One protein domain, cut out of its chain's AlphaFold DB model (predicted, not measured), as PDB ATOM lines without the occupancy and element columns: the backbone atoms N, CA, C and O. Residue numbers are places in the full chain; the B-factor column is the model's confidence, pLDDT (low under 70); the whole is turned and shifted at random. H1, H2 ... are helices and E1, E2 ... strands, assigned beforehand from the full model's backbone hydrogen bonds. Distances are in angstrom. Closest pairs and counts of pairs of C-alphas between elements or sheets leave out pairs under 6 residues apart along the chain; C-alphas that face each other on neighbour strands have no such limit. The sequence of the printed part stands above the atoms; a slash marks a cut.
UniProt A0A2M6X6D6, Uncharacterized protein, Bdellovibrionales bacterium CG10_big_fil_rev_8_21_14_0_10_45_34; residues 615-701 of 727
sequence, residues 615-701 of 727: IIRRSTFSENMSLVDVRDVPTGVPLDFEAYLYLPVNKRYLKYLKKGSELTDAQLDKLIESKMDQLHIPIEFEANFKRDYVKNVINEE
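This is residues 615 to 701 of the 727 residues of an uncharacterized protein of Bdellovibrionales bacterium CG10_big_fil_rev_8_21_14_0_10_45_34 (UniProt A0A2M6X6D6). Two small antiparallel sheets, E1 with E4 and the hairpin E2 E3, meet through E2 and E4; long helix H2 runs out at one end, opposite the hairpin's turn, and short helix H1 lies off to one side. The printed part has 87 residues, order E1 E2 E3 H1 E4 H2, class mixed. It is compact, radius of gyration of the C-alphas 12.4 A, spans 41 by 27 by 21 A.

E1, residues 625 to 629, and E4, residues 678 to 682, are antiparallel neighbours; N 626 and O 681 are 2.8 A apart. E2, residues 643 to 647, and E3, residues 652 to 657, form a hairpin; N 645 and O 654 are 2.8 A apart. The closest C-alphas of E2 and E4, Ala 643 and Ile 681, are 4.8 A apart. H1, residues 665 to 673, and H2, residues 683 to 701, are apart; their O i to N i+4 pairs within hydrogen-bond range are 4 of 5 and 13 of 15.

E1 begins at C-alpha 625, (-132.483, -43.659, 51.892). E3 is 15.3 A long. H2, 28.5 A, ends at C-alpha 701, (-122.992, -72.604, 57.987).

The printed part has no cut. The link E1 to E2 is long. No printed residue is under 70 in pLDDT.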
ATOM      1  N   ILE A 615    -131.266 -54.770  61.182       91.88
ATOM      2  CA  ILE A 615    -132.305 -53.775  61.485       91.88
ATOM      3  C   ILE A 615    -132.137 -52.559  60.575       91.88
ATOM      4  O   ILE A 615    -131.505 -51.566  60.941       91.88
ATOM      5  N   ILE A 616    -132.774 -52.617  59.410       95.44
ATOM      6  CA  ILE A 616    -132.859 -51.480  58.496       95.44
ATOM      7  C   ILE A 616    -133.807 -50.416  59.070       95.44
ATOM      8  O   ILE A 616    -134.920 -50.720  59.512       95.44
ATOM      9  N   ARG A 617    -133.384 -49.148  59.070       96.06
ATOM     10  CA  ARG A 617    -134.202 -47.996  59.502       96.06
ATOM     11  C   ARG A 617    -134.328 -46.999  58.354       96.06
ATOM     12  O   ARG A 617    -133.362 -46.794  57.639       96.06
ATOM     13  N   ARG A 618    -135.457 -46.304  58.196       96.00
ATOM     14  CA  ARG A 618    -135.532 -45.162  57.258       96.00
ATOM     15  C   ARG A 618    -134.571 -44.054  57.709       96.00
ATOM     16  O   ARG A 618    -134.469 -43.787  58.908       96.00
ATOM     17  N   SER A 619    -133.872 -43.412  56.772       95.62
ATOM     18  CA  SER A 619    -133.025 -42.256  57.077       95.62
ATOM     19  C   SER A 619    -133.885 -41.043  57.423       95.62
ATOM     20  O   SER A 619    -134.857 -40.731  56.743       95.62
ATOM     21  N   THR A 620    -133.492 -40.306  58.459       93.44
ATOM     22  CA  THR A 620    -134.120 -39.028  58.832       93.44
ATOM     23  C   THR A 620    -133.717 -37.869  57.918       93.44
ATOM     24  O   THR A 620    -134.266 -36.778  58.043       93.44
ATOM     25  N   PHE A 621    -132.725 -38.066  57.042       93.00
ATOM     26  CA  PHE A 621    -132.139 -37.011  56.206       93.00
ATOM     27  C   PHE A 621    -132.597 -37.063  54.741       93.00
ATOM     28  O   PHE A 621    -132.462 -36.070  54.028       93.00
ATOM     29  N   SER A 622    -133.130 -38.201  54.288       95.12
ATOM     30  CA  SER A 622    -133.652 -38.397  52.934       95.12
ATOM     31  C   SER A 622    -134.706 -39.498  52.929       95.12
ATOM     32  O   SER A 622    -134.437 -40.612  53.372       95.12
ATOM     33  N   GLU A 623    -135.874 -39.196  52.365       93.31
ATOM     34  CA  GLU A 623    -136.997 -40.132  52.219       93.31
ATOM     35  C   GLU A 623    -136.669 -41.335  51.322       93.31
ATOM     36  O   GLU A 623    -137.322 -42.361  51.447       93.31
ATOM     37  N   ASN A 624    -135.639 -41.231  50.470       96.81
ATOM     38  CA  ASN A 624    -135.212 -42.276  49.529       96.81
ATOM     39  C   ASN A 624    -134.011 -43.099  50.032       96.81
ATOM     40  O   ASN A 624    -133.396 -43.828  49.257       96.81
ATOM     41  N   MET A 625    -133.627 -42.956  51.305       98.06
ATOM     42  CA  MET A 625    -132.483 -43.659  51.892       98.06
ATOM     43  C   MET A 625    -132.880 -44.402  53.165       98.06
ATOM     44  O   MET A 625    -133.668 -43.919  53.980       98.06
ATOM     45  N   SER A 626    -132.236 -45.538  53.382       98.06
ATOM     46  CA  SER A 626    -132.298 -46.326  54.605       98.06
ATOM     47  C   SER A 626    -130.915 -46.480  55.232       98.06
ATOM     48  O   SER A 626    -129.897 -46.461  54.550       98.06
ATOM     49  N   LEU A 627    -130.890 -46.597  56.551       98.00
ATOM     50  CA  LEU A 627    -129.740 -46.792  57.421       98.00
ATOM     51  C   LEU A 627    -129.560 -48.283  57.710       98.00
ATOM     52  O   LEU A 627    -130.515 -48.942  58.133       98.00
ATOM     53  N   VAL A 628    -128.332 -48.767  57.555       97.81
ATOM     54  CA  VAL A 628    -127.886 -50.113  57.940       97.81
ATOM     55  C   VAL A 628    -126.653 -50.003  58.839       97.81
ATOM     56  O   VAL A 628    -125.852 -49.082  58.668       97.81
ATOM     57  N   ASP A 629    -126.510 -50.905  59.811       97.31
ATOM     58  CA  ASP A 629    -125.294 -50.993  60.631       97.31
ATOM     59  C   ASP A 629    -124.141 -51.511  59.760       97.31
ATOM     60  O   ASP A 629    -124.328 -52.436  58.967       97.31
ATOM     61  N   VAL A 630    -122.946 -50.926  59.873       97.31
ATOM     62  CA  VAL A 630    -121.796 -51.367  59.059       97.31
ATOM     63  C   VAL A 630    -121.367 -52.790  59.425       97.31
ATOM     64  O   VAL A 630    -120.886 -53.521  58.566       97.31
ATOM     65  N   ARG A 631    -121.595 -53.221  60.669       96.31
ATOM     66  CA  ARG A 631    -121.271 -54.578  61.146       96.31
ATOM     67  C   ARG A 631    -122.181 -55.650  60.550       96.31
ATOM     68  O   ARG A 631    -121.807 -56.817  60.543       96.31
ATOM     69  N   ASP A 632    -123.347 -55.243  60.052       96.12
ATOM     70  CA  ASP A 632    -124.264 -56.099  59.303       96.12
ATOM     71  C   ASP A 632    -123.944 -56.109  57.791       96.12
ATOM     72  O   ASP A 632    -124.608 -56.811  57.033       96.12
ATOM     73  N   VAL A 633    -122.946 -55.358  57.305       96.38
ATOM     74  CA  VAL A 633    -122.511 -55.446  55.901       96.38
ATOM     75  C   VAL A 633    -121.474 -56.567  55.761       96.38
ATOM     76  O   VAL A 633    -120.418 -56.485  56.387       96.38
ATOM     77  N   PRO A 634    -121.733 -57.611  54.948       94.31
ATOM     78  CA  PRO A 634    -120.806 -58.728  54.810       94.31
ATOM     79  C   PRO A 634    -119.501 -58.289  54.135       94.31
ATOM     80  O   PRO A 634    -119.511 -57.506  53.180       94.31
ATOM     81  N   THR A 635    -118.374 -58.812  54.624       96.12
ATOM     82  CA  THR A 635    -117.038 -58.511  54.101       96.12
ATOM     83  C   THR A 635    -116.509 -59.606  53.173       96.12
ATOM     84  O   THR A 635    -116.918 -60.764  53.250       96.12
ATOM     85  N   GLY A 636    -115.608 -59.236  52.257       95.44
ATOM     86  CA  GLY A 636    -114.948 -60.163  51.325       95.44
ATOM     87  C   GLY A 636    -115.875 -60.826  50.297       95.44
ATOM     88  O   GLY A 636    -115.546 -61.892  49.777       95.44
ATOM     89  N   VAL A 637    -117.047 -60.235  50.038       94.31
ATOM     90  CA  VAL A 637    -118.047 -60.721  49.075       94.31
ATOM     91  C   VAL A 637    -118.565 -59.541  48.238       94.31
ATOM     92  O   VAL A 637    -118.800 -58.469  48.806       94.31
ATOM     93  N   PRO A 638    -118.759 -59.690  46.912       95.94
ATOM     94  CA  PRO A 638    -119.352 -58.645  46.078       95.94
ATOM     95  C   PRO A 638    -120.792 -58.344  46.490       95.94
ATOM     96  O   PRO A 638    -121.631 -59.241  46.499       95.94
ATOM     97  N   LEU A 639    -121.077 -57.077  46.790       95.38
ATOM     98  CA  LEU A 639    -122.397 -56.626  47.234       95.38
ATOM     99  C   LEU A 639    -123.297 -56.290  46.040       95.38
ATOM    100  O   LEU A 639    -122.881 -55.584  45.116       95.38
ATOM    101  N   ASP A 640    -124.556 -56.720  46.060       95.62
ATOM    102  CA  ASP A 640    -125.514 -56.463  44.977       95.62
ATOM    103  C   ASP A 640    -126.162 -55.054  45.022       95.62
ATOM    104  O   ASP A 640    -126.985 -54.707  44.159       95.62
ATOM    105  N   PHE A 641    -125.741 -54.226  45.983       96.50
ATOM    106  CA  PHE A 641    -126.220 -52.874  46.271       96.50
ATOM    107  C   PHE A 641    -125.081 -51.846  46.351       96.50
ATOM    108  O   PHE A 641    -123.896 -52.172  46.343       96.50
ATOM    109  N   GLU A 642    -125.438 -50.564  46.428       97.50
ATOM    110  CA  GLU A 642    -124.495 -49.461  46.622       97.50
ATOM    111  C   GLU A 642    -124.776 -48.698  47.921       97.50
ATOM    112  O   GLU A 642    -125.929 -48.500  48.304       97.50
ATOM    113  N   ALA A 643    -123.708 -48.274  48.603       98.12
ATOM    114  CA  ALA A 643    -123.775 -47.690  49.940       98.12
ATOM    115  C   ALA A 643    -123.059 -46.337  50.018       98.12
ATOM    116  O   ALA A 643    -122.060 -46.083  49.337       98.12
ATOM    117  N   TYR A 644    -123.566 -45.472  50.886       98.56
ATOM    118  CA  TYR A 644    -123.223 -44.063  50.983       98.56
ATOM    119  C   TYR A 644    -122.911 -43.671  52.430       98.56
ATOM    120  O   TYR A 644    -123.619 -44.047  53.364       98.56
ATOM    121  N   LEU A 645    -121.891 -42.836  52.613       98.19
ATOM    122  CA  LEU A 645    -121.657 -42.108  53.857       98.19
ATOM    123  C   LEU A 645    -122.431 -40.788  53.814       98.19
ATOM    124  O   LEU A 645    -122.374 -40.063  52.818       98.19
ATOM    125  N   TYR A 646    -123.140 -40.456  54.889       97.25
ATOM    126  CA  TYR A 646    -123.795 -39.157  55.024       97.25
ATOM    127  C   TYR A 646    -122.859 -38.164  55.713       97.25
ATOM    128  O   TYR A 646    -122.357 -38.426  56.804       97.25
ATOM    129  N   LEU A 647    -122.633 -37.015  55.080       95.56
ATOM    130  CA  LEU A 647    -121.778 -35.954  55.600       95.56
ATOM    131  C   LEU A 647    -122.658 -34.858  56.232       95.56
ATOM    132  O   LEU A 647    -123.210 -34.026  55.507       95.56
ATOM    133  N   PRO A 648    -122.799 -34.798  57.573       91.19
ATOM    134  CA  PRO A 648    -123.769 -33.910  58.219       91.19
ATOM    135  C   PRO A 648    -123.473 -32.419  57.997       91.19
ATOM    136  O   PRO A 648    -124.400 -31.614  57.950       91.19
ATOM    137  N   VAL A 649    -122.199 -32.052  57.806       94.12
ATOM    138  CA  VAL A 649    -121.749 -30.657  57.627       94.12
ATOM    139  C   VAL A 649    -122.306 -30.023  56.349       94.12
ATOM    140  O   VAL A 649    -122.703 -28.863  56.362       94.12
ATOM    141  N   ASN A 650    -122.345 -30.771  55.242       95.62
ATOM    142  CA  ASN A 650    -122.841 -30.280  53.949       95.62
ATOM    143  C   ASN A 650    -124.182 -30.914  53.533       95.62
ATOM    144  O   ASN A 650    -124.712 -30.562  52.481       95.62
ATOM    145  N   LYS A 651    -124.725 -31.829  54.351       94.19
ATOM    146  CA  LYS A 651    -125.947 -32.610  54.101       94.19
ATOM    147  C   LYS A 651    -125.910 -33.413  52.790       94.19
ATOM    148  O   LYS A 651    -126.945 -33.620  52.160       94.19
ATOM    149  N   ARG A 652    -124.724 -33.851  52.343       97.12
ATOM    150  CA  ARG A 652    -124.544 -34.629  51.103       97.12
ATOM    151  C   ARG A 652    -124.219 -36.089  51.399       97.12
ATOM    152  O   ARG A 652    -123.577 -36.414  52.395       97.12
ATOM    153  N   TYR A 653    -124.608 -36.952  50.469       97.75
ATOM    154  CA  TYR A 653    -124.216 -38.354  50.439       97.75
ATOM    155  C   TYR A 653    -122.951 -38.531  49.596       97.75
ATOM    156  O   TYR A 653    -122.892 -38.084  48.449       97.75
ATOM    157  N   LEU A 654    -121.944 -39.193  50.161       97.94
ATOM    158  CA  LEU A 654    -120.720 -39.607  49.482       97.94
ATOM    159  C   LEU A 654    -120.811 -41.110  49.202       97.94
ATOM    160  O   LEU A 654    -120.871 -41.899  50.142       97.94
ATOM    161  N   LYS A 655    -120.824 -41.516  47.926       98.31
ATOM    162  CA  LYS A 655    -120.830 -42.941  47.556       98.31
ATOM    163  C   LYS A 655    -119.549 -43.600  48.074       98.31
ATOM    164  O   LYS A 655    -118.458 -43.171  47.703       98.31
ATOM    165  N   TYR A 656    -119.700 -44.608  48.926       98.25
ATOM    166  CA  TYR A 656    -118.605 -45.314  49.591       98.25
ATOM    167  C   TYR A 656    -118.375 -46.698  48.971       98.25
ATOM    168  O   TYR A 656    -117.246 -47.020  48.612       98.25
ATOM    169  N   LEU A 657    -119.450 -47.460  48.741       97.75
ATOM    170  CA  LEU A 657    -119.421 -48.741  48.026       97.75
ATOM    171  C   LEU A 657    -120.239 -48.634  46.738       97.75
ATOM    172  O   LEU A 657    -121.309 -48.021  46.709       97.75
ATOM    173  N   LYS A 658    -119.727 -49.232  45.663       97.94
ATOM    174  CA  LYS A 658    -120.442 -49.390  44.391       97.94
ATOM    175  C   LYS A 658    -121.079 -50.780  44.342       97.94
ATOM    176  O   LYS A 658    -120.512 -51.727  44.880       97.94
ATOM    177  N   LYS A 659    -122.184 -50.924  43.611       97.00
ATOM    178  CA  LYS A 659    -122.729 -52.241  43.270       97.00
ATOM    179  C   LYS A 659    -121.658 -53.099  42.584       97.00
ATOM    180  O   LYS A 659    -120.971 -52.616  41.683       97.00
ATOM    181  N   GLY A 660    -121.507 -54.337  43.042       96.44
ATOM    182  CA  GLY A 660    -120.474 -55.285  42.621       96.44
ATOM    183  C   GLY A 660    -119.095 -55.076  43.258       96.44
ATOM    184  O   GLY A 660    -118.169 -55.795  42.898       96.44
ATOM    185  N   SER A 661    -118.924 -54.112  44.174       97.44
ATOM    186  CA  SER A 661    -117.697 -53.994  44.979       97.44
ATOM    187  C   SER A 661    -117.823 -54.736  46.307       97.44
ATOM    188  O   SER A 661    -118.925 -54.925  46.820       97.44
ATOM    189  N   GLU A 662    -116.684 -55.152  46.851       97.19
ATOM    190  CA  GLU A 662    -116.581 -55.848  48.134       97.19
ATOM    191  C   GLU A 662    -116.232 -54.848  49.242       97.19
ATOM    192  O   GLU A 662    -115.434 -53.928  49.025       97.19
ATOM    193  N   LEU A 663    -116.782 -55.040  50.443       97.38
ATOM    194  CA  LEU A 663    -116.265 -54.389  51.647       97.38
ATOM    195  C   LEU A 663    -115.136 -55.258  52.215       97.38
ATOM    196  O   LEU A 663    -115.360 -56.411  52.565       97.38
ATOM    197  N   THR A 664    -113.914 -54.742  52.306       97.81
ATOM    198  CA  THR A 664    -112.807 -55.467  52.960       97.81
ATOM    199  C   THR A 664    -112.838 -55.271  54.476       97.81
ATOM    200  O   THR A 664    -113.267 -54.220  54.953       97.81
ATOM    201  N   ASP A 665    -112.314 -56.228  55.247       97.31
ATOM    202  CA  ASP A 665    -112.236 -56.108  56.715       97.31
ATOM    203  C   ASP A 665    -111.473 -54.838  57.136       97.31
ATOM    204  O   ASP A 665    -111.931 -54.068  57.974       97.31
ATOM    205  N   ALA A 666    -110.383 -54.508  56.436       97.69
ATOM    206  CA  ALA A 666    -109.616 -53.282  56.669       97.69
ATOM    207  C   ALA A 666    -110.366 -51.976  56.309       97.69
ATOM    208  O   ALA A 666    -109.923 -50.890  56.692       97.69
ATOM    209  N   GLN A 667    -111.459 -52.038  55.540       97.81
ATOM    210  CA  GLN A 667    -112.381 -50.912  55.333       97.81
ATOM    211  C   GLN A 667    -113.452 -50.862  56.427       97.81
ATOM    212  O   GLN A 667    -113.753 -49.769  56.905       97.81
ATOM    213  N   LEU A 668    -113.978 -52.017  56.850       97.56
ATOM    214  CA  LEU A 668    -114.890 -52.141  57.990       97.56
ATOM    215  C   LEU A 668    -114.245 -51.580  59.269       97.56
ATOM    216  O   LEU A 668    -114.812 -50.684  59.896       97.56
ATOM    217  N   ASP A 669    -113.019 -52.005  59.588       97.50
ATOM    218  CA  ASP A 669    -112.246 -51.516  60.735       97.50
ATOM    219  C   ASP A 669    -112.071 -49.991  60.698       97.50
ATOM    220  O   ASP A 669    -112.299 -49.312  61.696       97.50
ATOM    221  N   LYS A 670    -111.744 -49.422  59.529       97.69
ATOM    222  CA  LYS A 670    -111.588 -47.967  59.352       97.69
ATOM    223  C   LYS A 670    -112.894 -47.199  59.521       97.69
ATOM    224  O   LYS A 670    -112.860 -46.071  60.015       97.69
ATOM    225  N   LEU A 671    -114.032 -47.761  59.107       97.62
ATOM    226  CA  LEU A 671    -115.341 -47.153  59.356       97.62
ATOM    227  C   LEU A 671    -115.649 -47.134  60.858       97.62
ATOM    228  O   LEU A 671    -116.016 -46.083  61.382       97.62
ATOM    229  N   ILE A 672    -115.415 -48.250  61.554       96.69
ATOM    230  CA  ILE A 672    -115.620 -48.374  63.004       96.69
ATOM    231  C   ILE A 672    -114.678 -47.432  63.777       96.69
ATOM    232  O   ILE A 672    -115.132 -46.685  64.643       96.69
ATOM    233  N   GLU A 673    -113.387 -47.383  63.429       97.44
ATOM    234  CA  GLU A 673    -112.401 -46.462  64.018       97.44
ATOM    235  C   GLU A 673    -112.794 -44.989  63.799       97.44
ATOM    236  O   GLU A 673    -112.699 -44.162  64.709       97.44
ATOM    237  N   SER A 674    -113.341 -44.674  62.619       96.94
ATOM    238  CA  SER A 674    -113.878 -43.348  62.279       96.94
ATOM    239  C   SER A 674    -115.230 -43.028  62.939       96.94
ATOM    240  O   SER A 674    -115.778 -41.953  62.689       96.94
ATOM    241  N   LYS A 675    -115.779 -43.932  63.768       96.44
ATOM    242  CA  LYS A 675    -117.113 -43.839  64.402       96.44
ATOM    243  C   LYS A 675    -118.264 -43.712  63.397       96.44
ATOM    244  O   LYS A 675    -119.278 -43.068  63.666       96.44
ATOM    245  N   MET A 676    -118.100 -44.315  62.224       96.56
ATOM    246  CA  MET A 676    -119.125 -44.418  61.188       96.56
ATOM    247  C   MET A 676    -119.867 -45.744  61.361       96.56
ATOM    248  O   MET A 676    -119.681 -46.670  60.582       96.56
ATOM    249  N   ASP A 677    -120.705 -45.832  62.397       96.19
ATOM    250  CA  ASP A 677    -121.450 -47.058  62.739       96.19
ATOM    251  C   ASP A 677    -122.609 -47.367  61.767       96.19
ATOM    252  O   ASP A 677    -123.221 -48.430  61.849       96.19
ATOM    253  N   GLN A 678    -122.936 -46.457  60.837       97.69
ATOM    254  CA  GLN A 678    -124.058 -46.611  59.904       97.69
ATOM    255  C   GLN A 678    -123.704 -46.204  58.470       97.69
ATOM    256  O   GLN A 678    -123.156 -45.125  58.225       97.69
ATOM    257  N   LEU A 679    -124.116 -47.034  57.512       98.19
ATOM    258  CA  LEU A 679    -124.131 -46.722  56.083       98.19
ATOM    259  C   LEU A 679    -125.559 -46.403  55.627       98.19
ATOM    260  O   LEU A 679    -126.536 -46.890  56.192       98.19
ATOM    261  N   HIS A 680    -125.676 -45.578  54.588       98.44
ATOM    262  CA  HIS A 680    -126.941 -45.316  53.909       98.44
ATOM    263  C   HIS A 680    -127.022 -46.114  52.607       98.44
ATOM    264  O   HIS A 680    -126.118 -46.025  51.780       98.44
ATOM    265  N   ILE A 681    -128.116 -46.840  52.400       98.38
ATOM    266  CA  ILE A 681    -128.450 -47.514  51.143       98.38
ATOM    267  C   ILE A 681    -129.734 -46.903  50.558       98.38
ATOM    268  O   ILE A 681    -130.626 -46.534  51.328       98.38
ATOM    269  N   PRO A 682    -129.866 -46.773  49.230       98.31
ATOM    270  CA  PRO A 682    -131.148 -46.459  48.604       98.31
ATOM    271  C   PRO A 682    -132.221 -47.507  48.941       98.31
ATOM    272  O   PRO A 682    -131.910 -48.687  49.122       98.31
ATOM    273  N   ILE A 683    -133.483 -47.084  49.047       97.25
ATOM    274  CA  ILE A 683    -134.592 -47.940  49.516       97.25
ATOM    275  C   ILE A 683    -134.844 -49.132  48.587       97.25
ATOM    276  O   ILE A 683    -135.144 -50.231  49.050       97.25
ATOM    277  N   GLU A 684    -134.656 -48.945  47.285       96.88
ATOM    278  CA  GLU A 684    -134.746 -49.997  46.272       96.88
ATOM    279  C   GLU A 684    -133.773 -51.170  46.507       96.88
ATOM    280  O   GLU A 684    -133.984 -52.253  45.964       96.88
ATOM    281  N   PHE A 685    -132.746 -50.995  47.348       97.19
ATOM    282  CA  PHE A 685    -131.777 -52.035  47.691       97.19
ATOM    283  C   PHE A 685    -132.001 -52.708  49.059       97.19
ATOM    284  O   PHE A 685    -131.196 -53.549  49.453       97.19
ATOM    285  N   GLU A 686    -133.079 -52.414  49.796       95.69
ATOM    286  CA  GLU A 686    -133.308 -53.034  51.117       95.69
ATOM    287  C   GLU A 686    -133.479 -54.559  51.059       95.69
ATOM    288  O   GLU A 686    -132.896 -55.279  51.870       95.69
ATOM    289  N   ALA A 687    -134.267 -55.061  50.104       93.25
ATOM    290  CA  ALA A 687    -134.474 -56.501  49.914       93.25
ATOM    291  C   ALA A 687    -133.171 -57.211  49.510       93.25
ATOM    292  O   ALA A 687    -132.882 -58.318  49.955       93.25
ATOM    293  N   ASN A 688    -132.372 -56.519  48.707       94.69
ATOM    294  CA  ASN A 688    -131.064 -56.920  48.216       94.69
ATOM    295  C   ASN A 688    -130.039 -57.058  49.358       94.69
ATOM    296  O   ASN A 688    -129.512 -58.143  49.580       94.69
ATOM    297  N   PHE A 689    -129.898 -56.032  50.203       96.25
ATOM    298  CA  PHE A 689    -129.072 -56.098  51.413       96.25
ATOM    299  C   PHE A 689    -129.496 -57.225  52.379       96.25
ATOM    300  O   PHE A 689    -128.640 -57.969  52.858       96.25
ATOM    301  N   LYS A 690    -130.806 -57.411  52.630       95.06
ATOM    302  CA  LYS A 690    -131.304 -58.550  53.436       95.06
ATOM    303  C   LYS A 690    -130.879 -59.893  52.829       95.06
ATOM    304  O   LYS A 690    -130.437 -60.778  53.559       95.06
ATOM    305  N   ARG A 691    -131.023 -60.043  51.508       93.25
ATOM    306  CA  ARG A 691    -130.668 -61.254  50.756       93.25
ATOM    307  C   ARG A 691    -129.177 -61.561  50.879       93.25
ATOM    308  O   ARG A 691    -128.842 -62.680  51.244       93.25
ATOM    309  N   ASP A 692    -128.306 -60.578  50.650       93.75
ATOM    310  CA  ASP A 692    -126.848 -60.738  50.731       93.75
ATOM    311  C   ASP A 692    -126.367 -61.040  52.159       93.75
ATOM    312  O   ASP A 692    -125.522 -61.918  52.349       93.75
ATOM    313  N   TYR A 693    -126.932 -60.387  53.183       94.75
ATOM    314  CA  TYR A 693    -126.649 -60.719  54.587       94.75
ATOM    315  C   TYR A 693    -126.950 -62.192  54.877       94.75
ATOM    316  O   TYR A 693    -126.088 -62.950  55.325       94.75
ATOM    317  N   VAL A 694    -128.177 -62.615  54.570       93.06
ATOM    318  CA  VAL A 694    -128.663 -63.964  54.861       93.06
ATOM    319  C   VAL A 694    -127.945 -65.021  54.015       93.06
ATOM    320  O   VAL A 694    -127.568 -66.066  54.545       93.06
ATOM    321  N   LYS A 695    -127.672 -64.732  52.735       92.69
ATOM    322  CA  LYS A 695    -126.854 -65.565  51.838       92.69
ATOM    323  C   LYS A 695    -125.486 -65.838  52.449       92.69
ATOM    324  O   LYS A 695    -125.034 -66.979  52.426       92.69
ATOM    325  N   ASN A 696    -124.838 -64.831  53.026       92.00
ATOM    326  CA  ASN A 696    -123.530 -65.012  53.648       92.00
ATOM    327  C   ASN A 696    -123.616 -65.768  54.980       92.00
ATOM    328  O   ASN A 696    -122.869 -66.726  55.155       92.00
ATOM    329  N   VAL A 697    -124.581 -65.452  55.854       91.69
ATOM    330  CA  VAL A 697    -124.821 -66.219  57.096       91.69
ATOM    331  C   VAL A 697    -125.019 -67.711  56.803       91.69
ATOM    332  O   VAL A 697    -124.392 -68.549  57.444       91.69
ATOM    333  N   ILE A 698    -125.846 -68.058  55.817       91.88
ATOM    334  CA  ILE A 698    -126.133 -69.456  55.469       91.88
ATOM    335  C   ILE A 698    -124.931 -70.126  54.790       91.88
ATOM    336  O   ILE A 698    -124.612 -71.270  55.107       91.88
ATOM    337  N   ASN A 699    -124.216 -69.424  53.904       91.31
ATOM    338  CA  ASN A 699    -123.016 -69.974  53.270       91.31
ATOM    339  C   ASN A 699    -121.866 -70.219  54.266       91.31
ATOM    340  O   ASN A 699    -121.085 -71.143  54.042       91.31
ATOM    341  N   GLU A 700    -121.758 -69.464  55.365       89.94
ATOM    342  CA  GLU A 700    -120.826 -69.808  56.453       89.94
ATOM    343  C   GLU A 700    -121.228 -71.105  57.171       89.94
ATOM    344  O   GLU A 700    -120.367 -71.935  57.458       89.94
ATOM    345  N   GLU A 701    -122.522 -71.342  57.399       89.94
ATOM    346  CA  GLU A 701    -122.992 -72.604  57.987       89.94
ATOM    347  C   GLU A 701    -122.768 -73.797  57.041       89.94
ATOM    348  O   GLU A 701    -122.316 -74.850  57.492       89.94
TER     349      GLU A 701